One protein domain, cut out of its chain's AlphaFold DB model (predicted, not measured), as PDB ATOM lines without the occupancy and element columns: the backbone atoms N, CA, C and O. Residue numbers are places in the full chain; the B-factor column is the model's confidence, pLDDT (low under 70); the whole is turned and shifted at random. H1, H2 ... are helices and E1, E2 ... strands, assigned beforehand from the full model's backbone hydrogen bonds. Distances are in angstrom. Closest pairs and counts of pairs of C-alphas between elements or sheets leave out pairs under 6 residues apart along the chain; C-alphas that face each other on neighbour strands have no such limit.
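This is residues 105 to 154 of the 154 residues of an uncharacterized protein of Nannocystis exedens (UniProt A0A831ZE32). A small two-stranded hairpin, E1 and E2, lies over residues 122 to 130 of one long helix, H1, and a short helix, H2, crosses the same side of H1 farther along, at residues 133 to 137. H1 makes the longest axis, and the hairpin and H2 follow one another along it. The printed part has 50 residues, with two named strands and two named helices in the order E1, E2, H1, H2; the sheet has the order E1 - E2, antiparallel, and the class is mixed, helices and strands. The whole is only just loose, close to compact, with a radius of gyration of the C-alphas of 11.7 A, and elongated, with spans of 34 by 17 by 17 A.

E1 is residues 105 to 108, 10.1 A from first to last C-alpha, and begins with C-alpha 105 at (137.362, 118.230, 177.284). E2 is residues 111 to 114, 10.0 A long. H1 is residues 119 to 138, 28.4 A long, from C-alpha 119 at (143.488, 128.850, 170.638) to C-alpha 138 at (122.559, 123.428, 152.221). H2 is residues 146 to 152, 10.1 A long, and ends with C-alpha 152 at (124.892, 110.547, 164.582).

E1 and E2 form a hairpin, antiparallel, with 161 degrees between their directions. The C-alphas of Phe 107 and Ala 112 face each other at 4.6 A. N 106 and O 113 are within hydrogen-bond range at 2.9 A, and so are N 113 and O 106 at 2.8 A. E1 and H1 have 3 pairs of C-alphas within 8 A, the closest being those of Val 108 and Glu 129 at 7.0 A. H1 and H2 touch, H1 with residues 133 to 137 alone, and the closest C-alphas are those of Ala 133 and Leu 146 at 7.1 A. Their lines stand at 76 degrees, about perpendicular. E2 and H2 have 1 pair of C-alphas within 8 A, those of Arg 111 and Thr 151 at 7.9 A. E1 and H2 are apart. In H1 and H2 every O i to N i+4 pair is within hydrogen-bond range.

The two C-alphas farthest apart are those of Ala 116 and Gly 140, at 34.7 A. The printed part has no cut and ends at residue 154, the chain's last residue. The links E1 to E2 and E2 to H1 are tight, the link H1 to H2 with its 7 residues is short, and no link is long. The mean pLDDT of the printed part is 93.1, and residues 153 to 154 are under 70.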
ATOM      1  N   ALA A 105     137.766 119.114 178.370       95.19
ATOM      2  CA  ALA A 105     137.362 118.230 177.284       95.19
ATOM      3  C   ALA A 105     136.228 118.916 176.519       95.19
ATOM      4  O   ALA A 105     135.356 119.539 177.129       95.19
ATOM      5  N   TYR A 106     136.249 118.814 175.196       95.31
ATOM      6  CA  TYR A 106     135.291 119.478 174.319       95.31
ATOM      7  C   TYR A 106     134.673 118.479 173.348       95.31
ATOM      8  O   TYR A 106     135.311 117.509 172.945       95.31
ATOM      9  N   PHE A 107     133.440 118.763 172.941       95.62
ATOM     10  CA  PHE A 107     132.753 118.063 171.865       95.62
ATOM     11  C   PHE A 107     132.238 119.110 170.882       95.62
ATOM     12  O   PHE A 107     131.274 119.818 171.181       95.62
ATOM     13  N   VAL A 108     132.884 119.233 169.725       95.88
ATOM     14  CA  VAL A 108     132.446 120.150 168.664       95.88
ATOM     15  C   VAL A 108     131.667 119.324 167.654       95.88
ATOM     16  O   VAL A 108     132.252 118.507 166.958       95.88
ATOM     17  N   ASN A 109     130.337 119.463 167.638       95.38
ATOM     18  CA  ASN A 109     129.456 118.669 166.766       95.38
ATOM     19  C   ASN A 109     129.728 117.147 166.834       95.38
ATOM     20  O   ASN A 109     129.699 116.448 165.826       95.38
ATOM     21  N   GLY A 110     130.016 116.643 168.041       92.88
ATOM     22  CA  GLY A 110     130.324 115.230 168.301       92.88
ATOM     23  C   GLY A 110     131.814 114.886 168.241       92.88
ATOM     24  O   GLY A 110     132.234 113.915 168.863       92.88
ATOM     25  N   ARG A 111     132.642 115.719 167.598       93.81
ATOM     26  CA  ARG A 111     134.096 115.542 167.561       93.81
ATOM     27  C   ARG A 111     134.699 115.786 168.941       93.81
ATOM     28  O   ARG A 111     134.722 116.922 169.423       93.81
ATOM     29  N   ALA A 112     135.187 114.720 169.567       94.19
ATOM     30  CA  ALA A 112     135.835 114.774 170.870       94.19
ATOM     31  C   ALA A 112     137.239 115.392 170.772       94.19
ATOM     32  O   ALA A 112     138.054 115.000 169.938       94.19
ATOM     33  N   ILE A 113     137.532 116.333 171.666       94.88
ATOM     34  CA  ILE A 113     138.836 116.981 171.824       94.88
ATOM     35  C   ILE A 113     139.213 116.865 173.296       94.88
ATOM     36  O   ILE A 113     138.507 117.369 174.172       94.88
ATOM     37  N   SER A 114     140.322 116.188 173.575       93.12
ATOM     38  CA  SER A 114     140.786 115.950 174.940       93.12
ATOM     39  C   SER A 114     141.934 116.886 175.296       93.12
ATOM     40  O   SER A 114     142.946 116.917 174.601       93.12
ATOM     41  N   GLY A 115     141.818 117.561 176.436       91.56
ATOM     42  CA  GLY A 115     142.866 118.409 176.988       91.56
ATOM     43  C   GLY A 115     142.818 119.856 176.502       91.56
ATOM     44  O   GLY A 115     141.972 120.269 175.707       91.56
ATOM     45  N   ALA A 116     143.736 120.652 177.049       90.56
ATOM     46  CA  ALA A 116     143.905 122.044 176.667       90.56
ATOM     47  C   ALA A 116     144.696 122.120 175.356       90.56
ATOM     48  O   ALA A 116     145.898 121.863 175.341       90.56
ATOM     49  N   ILE A 117     144.008 122.475 174.273       91.94
ATOM     50  CA  ILE A 117     144.628 122.773 172.980       91.94
ATOM     51  C   ILE A 117     144.823 124.281 172.803       91.94
ATOM     52  O   ILE A 117     144.191 125.089 173.489       91.94
ATOM     53  N   GLY A 118     145.719 124.671 171.894       92.81
ATOM     54  CA  GLY A 118     145.980 126.082 171.608       92.81
ATOM     55  C   GLY A 118     144.771 126.777 170.977       92.81
ATOM     56  O   GLY A 118     143.994 126.155 170.257       92.81
ATOM     57  N   GLU A 119     144.624 128.090 171.189       91.12
ATOM     58  CA  GLU A 119     143.488 128.850 170.638       91.12
ATOM     59  C   GLU A 119     143.398 128.742 169.108       91.12
ATOM     60  O   GLU A 119     142.305 128.575 168.570       91.12
ATOM     61  N   LEU A 120     144.536 128.800 168.406       92.25
ATOM     62  CA  LEU A 120     144.575 128.654 166.948       92.25
ATOM     63  C   LEU A 120     144.016 127.297 166.503       92.25
ATOM     64  O   LEU A 120     143.178 127.245 165.610       92.25
ATOM     65  N   GLU A 121     144.447 126.218 167.154       94.38
ATOM     66  CA  GLU A 121     143.972 124.863 166.873       94.38
ATOM     67  C   GLU A 121     142.468 124.743 167.144       94.38
ATOM     68  O   GLU A 121     141.719 124.242 166.308       94.38
ATOM     69  N   PHE A 122     141.998 125.303 168.263       94.00
ATOM     70  CA  PHE A 122     140.576 125.324 168.597       94.00
ATOM     71  C   PHE A 122     139.750 126.069 167.537       94.00
ATOM     72  O   PHE A 122     138.689 125.600 167.133       94.00
ATOM     73  N   ARG A 123     140.241 127.216 167.042       93.75
ATOM     74  CA  ARG A 123     139.574 127.996 165.984       93.75
ATOM     75  C   ARG A 123     139.528 127.263 164.646       93.75
ATOM     76  O   ARG A 123     138.515 127.365 163.964       93.75
ATOM     77  N   ILE A 124     140.577 126.521 164.291       95.50
ATOM     78  CA  ILE A 124     140.584 125.686 163.081       95.50
ATOM     79  C   ILE A 124     139.478 124.631 163.173       95.50
ATOM     80  O   ILE A 124     138.663 124.530 162.264       95.50
ATOM     81  N   ILE A 125     139.376 123.926 164.304       96.00
ATOM     82  CA  ILE A 125     138.336 122.904 164.493       96.00
ATOM     83  C   ILE A 125     136.931 123.518 164.442       96.00
ATOM     84  O   ILE A 125     136.030 122.947 163.832       96.00
ATOM     85  N   LEU A 126     136.728 124.695 165.045       95.69
ATOM     86  CA  LEU A 126     135.449 125.403 164.943       95.69
ATOM     87  C   LEU A 126     135.100 125.758 163.494       95.69
ATOM     88  O   LEU A 126     133.944 125.618 163.110       95.69
ATOM     89  N   GLN A 127     136.075 126.213 162.704       95.88
ATOM     90  CA  GLN A 127     135.861 126.554 161.300       95.88
ATOM     91  C   GLN A 127     135.487 125.317 160.470       95.88
ATOM     92  O   GLN A 127     134.497 125.356 159.745       95.88
ATOM     93  N   GLU A 128     136.212 124.207 160.633       96.81
ATOM     94  CA  GLU A 128     135.915 122.932 159.960       96.81
ATOM     95  C   GLU A 128     134.490 122.446 160.273       96.81
ATOM     96  O   GLU A 128     133.724 122.070 159.383       96.81
ATOM     97  N   GLU A 129     134.096 122.493 161.548       97.00
ATOM     98  CA  GLU A 129     132.775 122.036 161.978       97.00
ATOM     99  C   GLU A 129     131.646 123.006 161.597       97.00
ATOM    100  O   GLU A 129     130.503 122.574 161.423       97.00
ATOM    101  N   LEU A 130     131.943 124.298 161.425       96.69
ATOM    102  CA  LEU A 130     131.007 125.271 160.859       96.69
ATOM    103  C   LEU A 130     130.755 124.999 159.375       96.69
ATOM    104  O   LEU A 130     129.597 124.944 158.971       96.69
ATOM    105  N   GLU A 131     131.798 124.759 158.582       96.81
ATOM    106  CA  GLU A 131     131.659 124.422 157.159       96.81
ATOM    107  C   GLU A 131     130.864 123.123 156.969       96.81
ATOM    108  O   GLU A 131     129.954 123.050 156.139       96.81
ATOM    109  N   ARG A 132     131.132 122.111 157.804       96.62
ATOM    110  CA  ARG A 132     130.359 120.861 157.828       96.62
ATOM    111  C   ARG A 132     128.885 121.106 158.166       96.62
ATOM    112  O   ARG A 132     128.001 120.518 157.539       96.62
ATOM    113  N   ALA A 133     128.605 121.974 159.137       96.81
ATOM    114  CA  ALA A 133     127.244 122.348 159.507       96.81
ATOM    115  C   ALA A 133     126.525 123.125 158.386       96.81
ATOM    116  O   ALA A 133     125.365 122.840 158.090       96.81
ATOM    117  N   GLU A 134     127.210 124.061 157.729       96.50
ATOM    118  CA  GLU A 134     126.688 124.828 156.593       96.50
ATOM    119  C   GLU A 134     126.374 123.927 155.393       96.50
ATOM    120  O   GLU A 134     125.313 124.071 154.783       96.50
ATOM    121  N   ALA A 135     127.222 122.934 155.108       97.19
ATOM    122  CA  ALA A 135     126.958 121.937 154.074       97.19
ATOM    123  C   ALA A 135     125.670 121.144 154.361       97.19
ATOM    124  O   ALA A 135     124.827 120.995 153.478       97.19
ATOM    125  N   LYS A 136     125.453 120.707 155.610       96.94
ATOM    126  CA  LYS A 136     124.213 120.006 155.996       96.94
ATOM    127  C   LYS A 136     122.973 120.884 155.908       96.94
ATOM    128  O   LYS A 136     121.926 120.417 155.463       96.94
ATOM    129  N   LEU A 137     123.086 122.160 156.257       96.69
ATOM    130  CA  LEU A 137     122.005 123.118 156.033       96.69
ATOM    131  C   LEU A 137     121.699 123.286 154.534       96.69
ATOM    132  O   LEU A 137     120.529 123.323 154.159       96.69
ATOM    133  N   ALA A 138     122.723 123.333 153.675       97.50
ATOM    134  CA  ALA A 138     122.559 123.428 152.221       97.50
ATOM    135  C   ALA A 138     121.942 122.160 151.598       97.50
ATOM    136  O   ALA A 138     121.201 122.256 150.622       97.50
ATOM    137  N   GLU A 139     122.179 120.989 152.195       97.25
ATOM    138  CA  GLU A 139     121.494 119.726 151.866       97.25
ATOM    139  C   GLU A 139     120.014 119.702 152.316       97.25
ATOM    140  O   GLU A 139     119.288 118.758 152.006       97.25
ATOM    141  N   GLY A 140     119.541 120.732 153.027       97.19
ATOM    142  CA  GLY A 140     118.153 120.862 153.474       97.19
ATOM    143  C   GLY A 140     117.875 120.311 154.874       97.19
ATOM    144  O   GLY A 140     116.709 120.226 155.266       97.19
ATOM    145  N   VAL A 141     118.906 119.960 155.653       97.44
ATOM    146  CA  VAL A 141     118.731 119.545 157.053       97.44
ATOM    147  C   VAL A 141     118.153 120.716 157.859       97.44
ATOM    148  O   VAL A 141     118.746 121.797 157.884       97.44
ATOM    149  N   PRO A 142     117.019 120.547 158.565       96.81
ATOM    150  CA  PRO A 142     116.475 121.607 159.404       96.81
ATOM    151  C   PRO A 142     117.449 121.988 160.524       96.81
ATOM    152  O   PRO A 142     117.985 121.113 161.203       96.81
ATOM    153  N   LYS A 143     117.603 123.290 160.817       93.06
ATOM    154  CA  LYS A 143     118.475 123.780 161.909       93.06
ATOM    155  C   LYS A 143     118.202 123.085 163.254       93.06
ATOM    156  O   LYS A 143     119.131 122.860 164.022       93.06
ATOM    157  N   ALA A 144     116.948 122.714 163.524       94.56
ATOM    158  CA  ALA A 144     116.546 122.004 164.739       94.56
ATOM    159  C   ALA A 144     117.094 120.566 164.839       94.56
ATOM    160  O   ALA A 144     117.264 120.072 165.945       94.56
ATOM    161  N   GLN A 145     117.379 119.916 163.709       95.69
ATOM    162  CA  GLN A 145     117.912 118.548 163.628       95.69
ATOM    163  C   GLN A 145     119.418 118.530 163.339       95.69
ATOM    164  O   GLN A 145     120.043 117.476 163.354       95.69
ATOM    165  N   LEU A 146     120.008 119.698 163.064       95.06
ATOM    166  CA  LEU A 146     121.384 119.821 162.601       95.06
ATOM    167  C   LEU A 146     122.388 119.194 163.571       95.06
ATOM    168  O   LEU A 146     123.278 118.475 163.135       95.06
ATOM    169  N   TYR A 147     122.240 119.439 164.876       93.75
ATOM    170  CA  TYR A 147     123.155 118.873 165.871       93.75
ATOM    171  C   TYR A 147     123.064 117.345 165.922       93.75
ATOM    172  O   TYR A 147     124.091 116.674 165.895       93.75
ATOM    173  N   ASP A 148     121.848 116.796 165.916       94.44
ATOM    174  CA  ASP A 148     121.636 115.349 165.920       94.44
ATOM    175  C   ASP A 148     122.274 114.727 164.675       94.44
ATOM    176  O   ASP A 148     123.144 113.873 164.800       94.44
ATOM    177  N   VAL A 149     121.982 115.263 163.484       95.06
ATOM    178  CA  VAL A 149     122.592 114.808 162.224       95.06
ATOM    179  C   VAL A 149     124.120 114.859 162.284       95.06
ATOM    180  O   VAL A 149     124.779 113.899 161.892       95.06
ATOM    181  N   LEU A 150     124.712 115.941 162.792       94.62
ATOM    182  CA  LEU A 150     126.170 116.071 162.879       94.62
ATOM    183  C   LEU A 150     126.811 115.100 163.883       94.62
ATOM    184  O   LEU A 150     127.980 114.757 163.715       94.62
ATOM    185  N   THR A 151     126.066 114.647 164.890       92.06
ATOM    186  CA  THR A 151     126.566 113.754 165.952       92.06
ATOM    187  C   THR A 151     126.250 112.276 165.735       92.06
ATOM    188  O   THR A 151     126.912 111.438 166.339       92.06
ATOM    189  N   THR A 152     125.279 111.938 164.881       83.94
ATOM    190  CA  THR A 152     124.892 110.547 164.582       83.94
ATOM    191  C   THR A 152     125.364 110.052 163.219       83.94
ATOM    192  O   THR A 152     125.179 108.880 162.912       83.94
ATOM    193  N   SER A 153     125.902 110.931 162.368       56.25
ATOM    194  CA  SER A 153     126.403 110.540 161.048       56.25
ATOM    195  C   SER A 153     127.773 109.860 161.162       56.25
ATOM    196  O   SER A 153     128.795 110.534 161.038       56.25
ATOM    197  N   GLU A 154     127.763 108.543 161.368       49.03
ATOM    198  CA  GLU A 154     128.786 107.585 160.914       49.03
ATOM    199  C   GLU A 154     128.108 106.419 160.184       49.03
ATOM    200  O   GLU A 154     127.136 105.852 160.737       49.03
TER     201      GLU A 154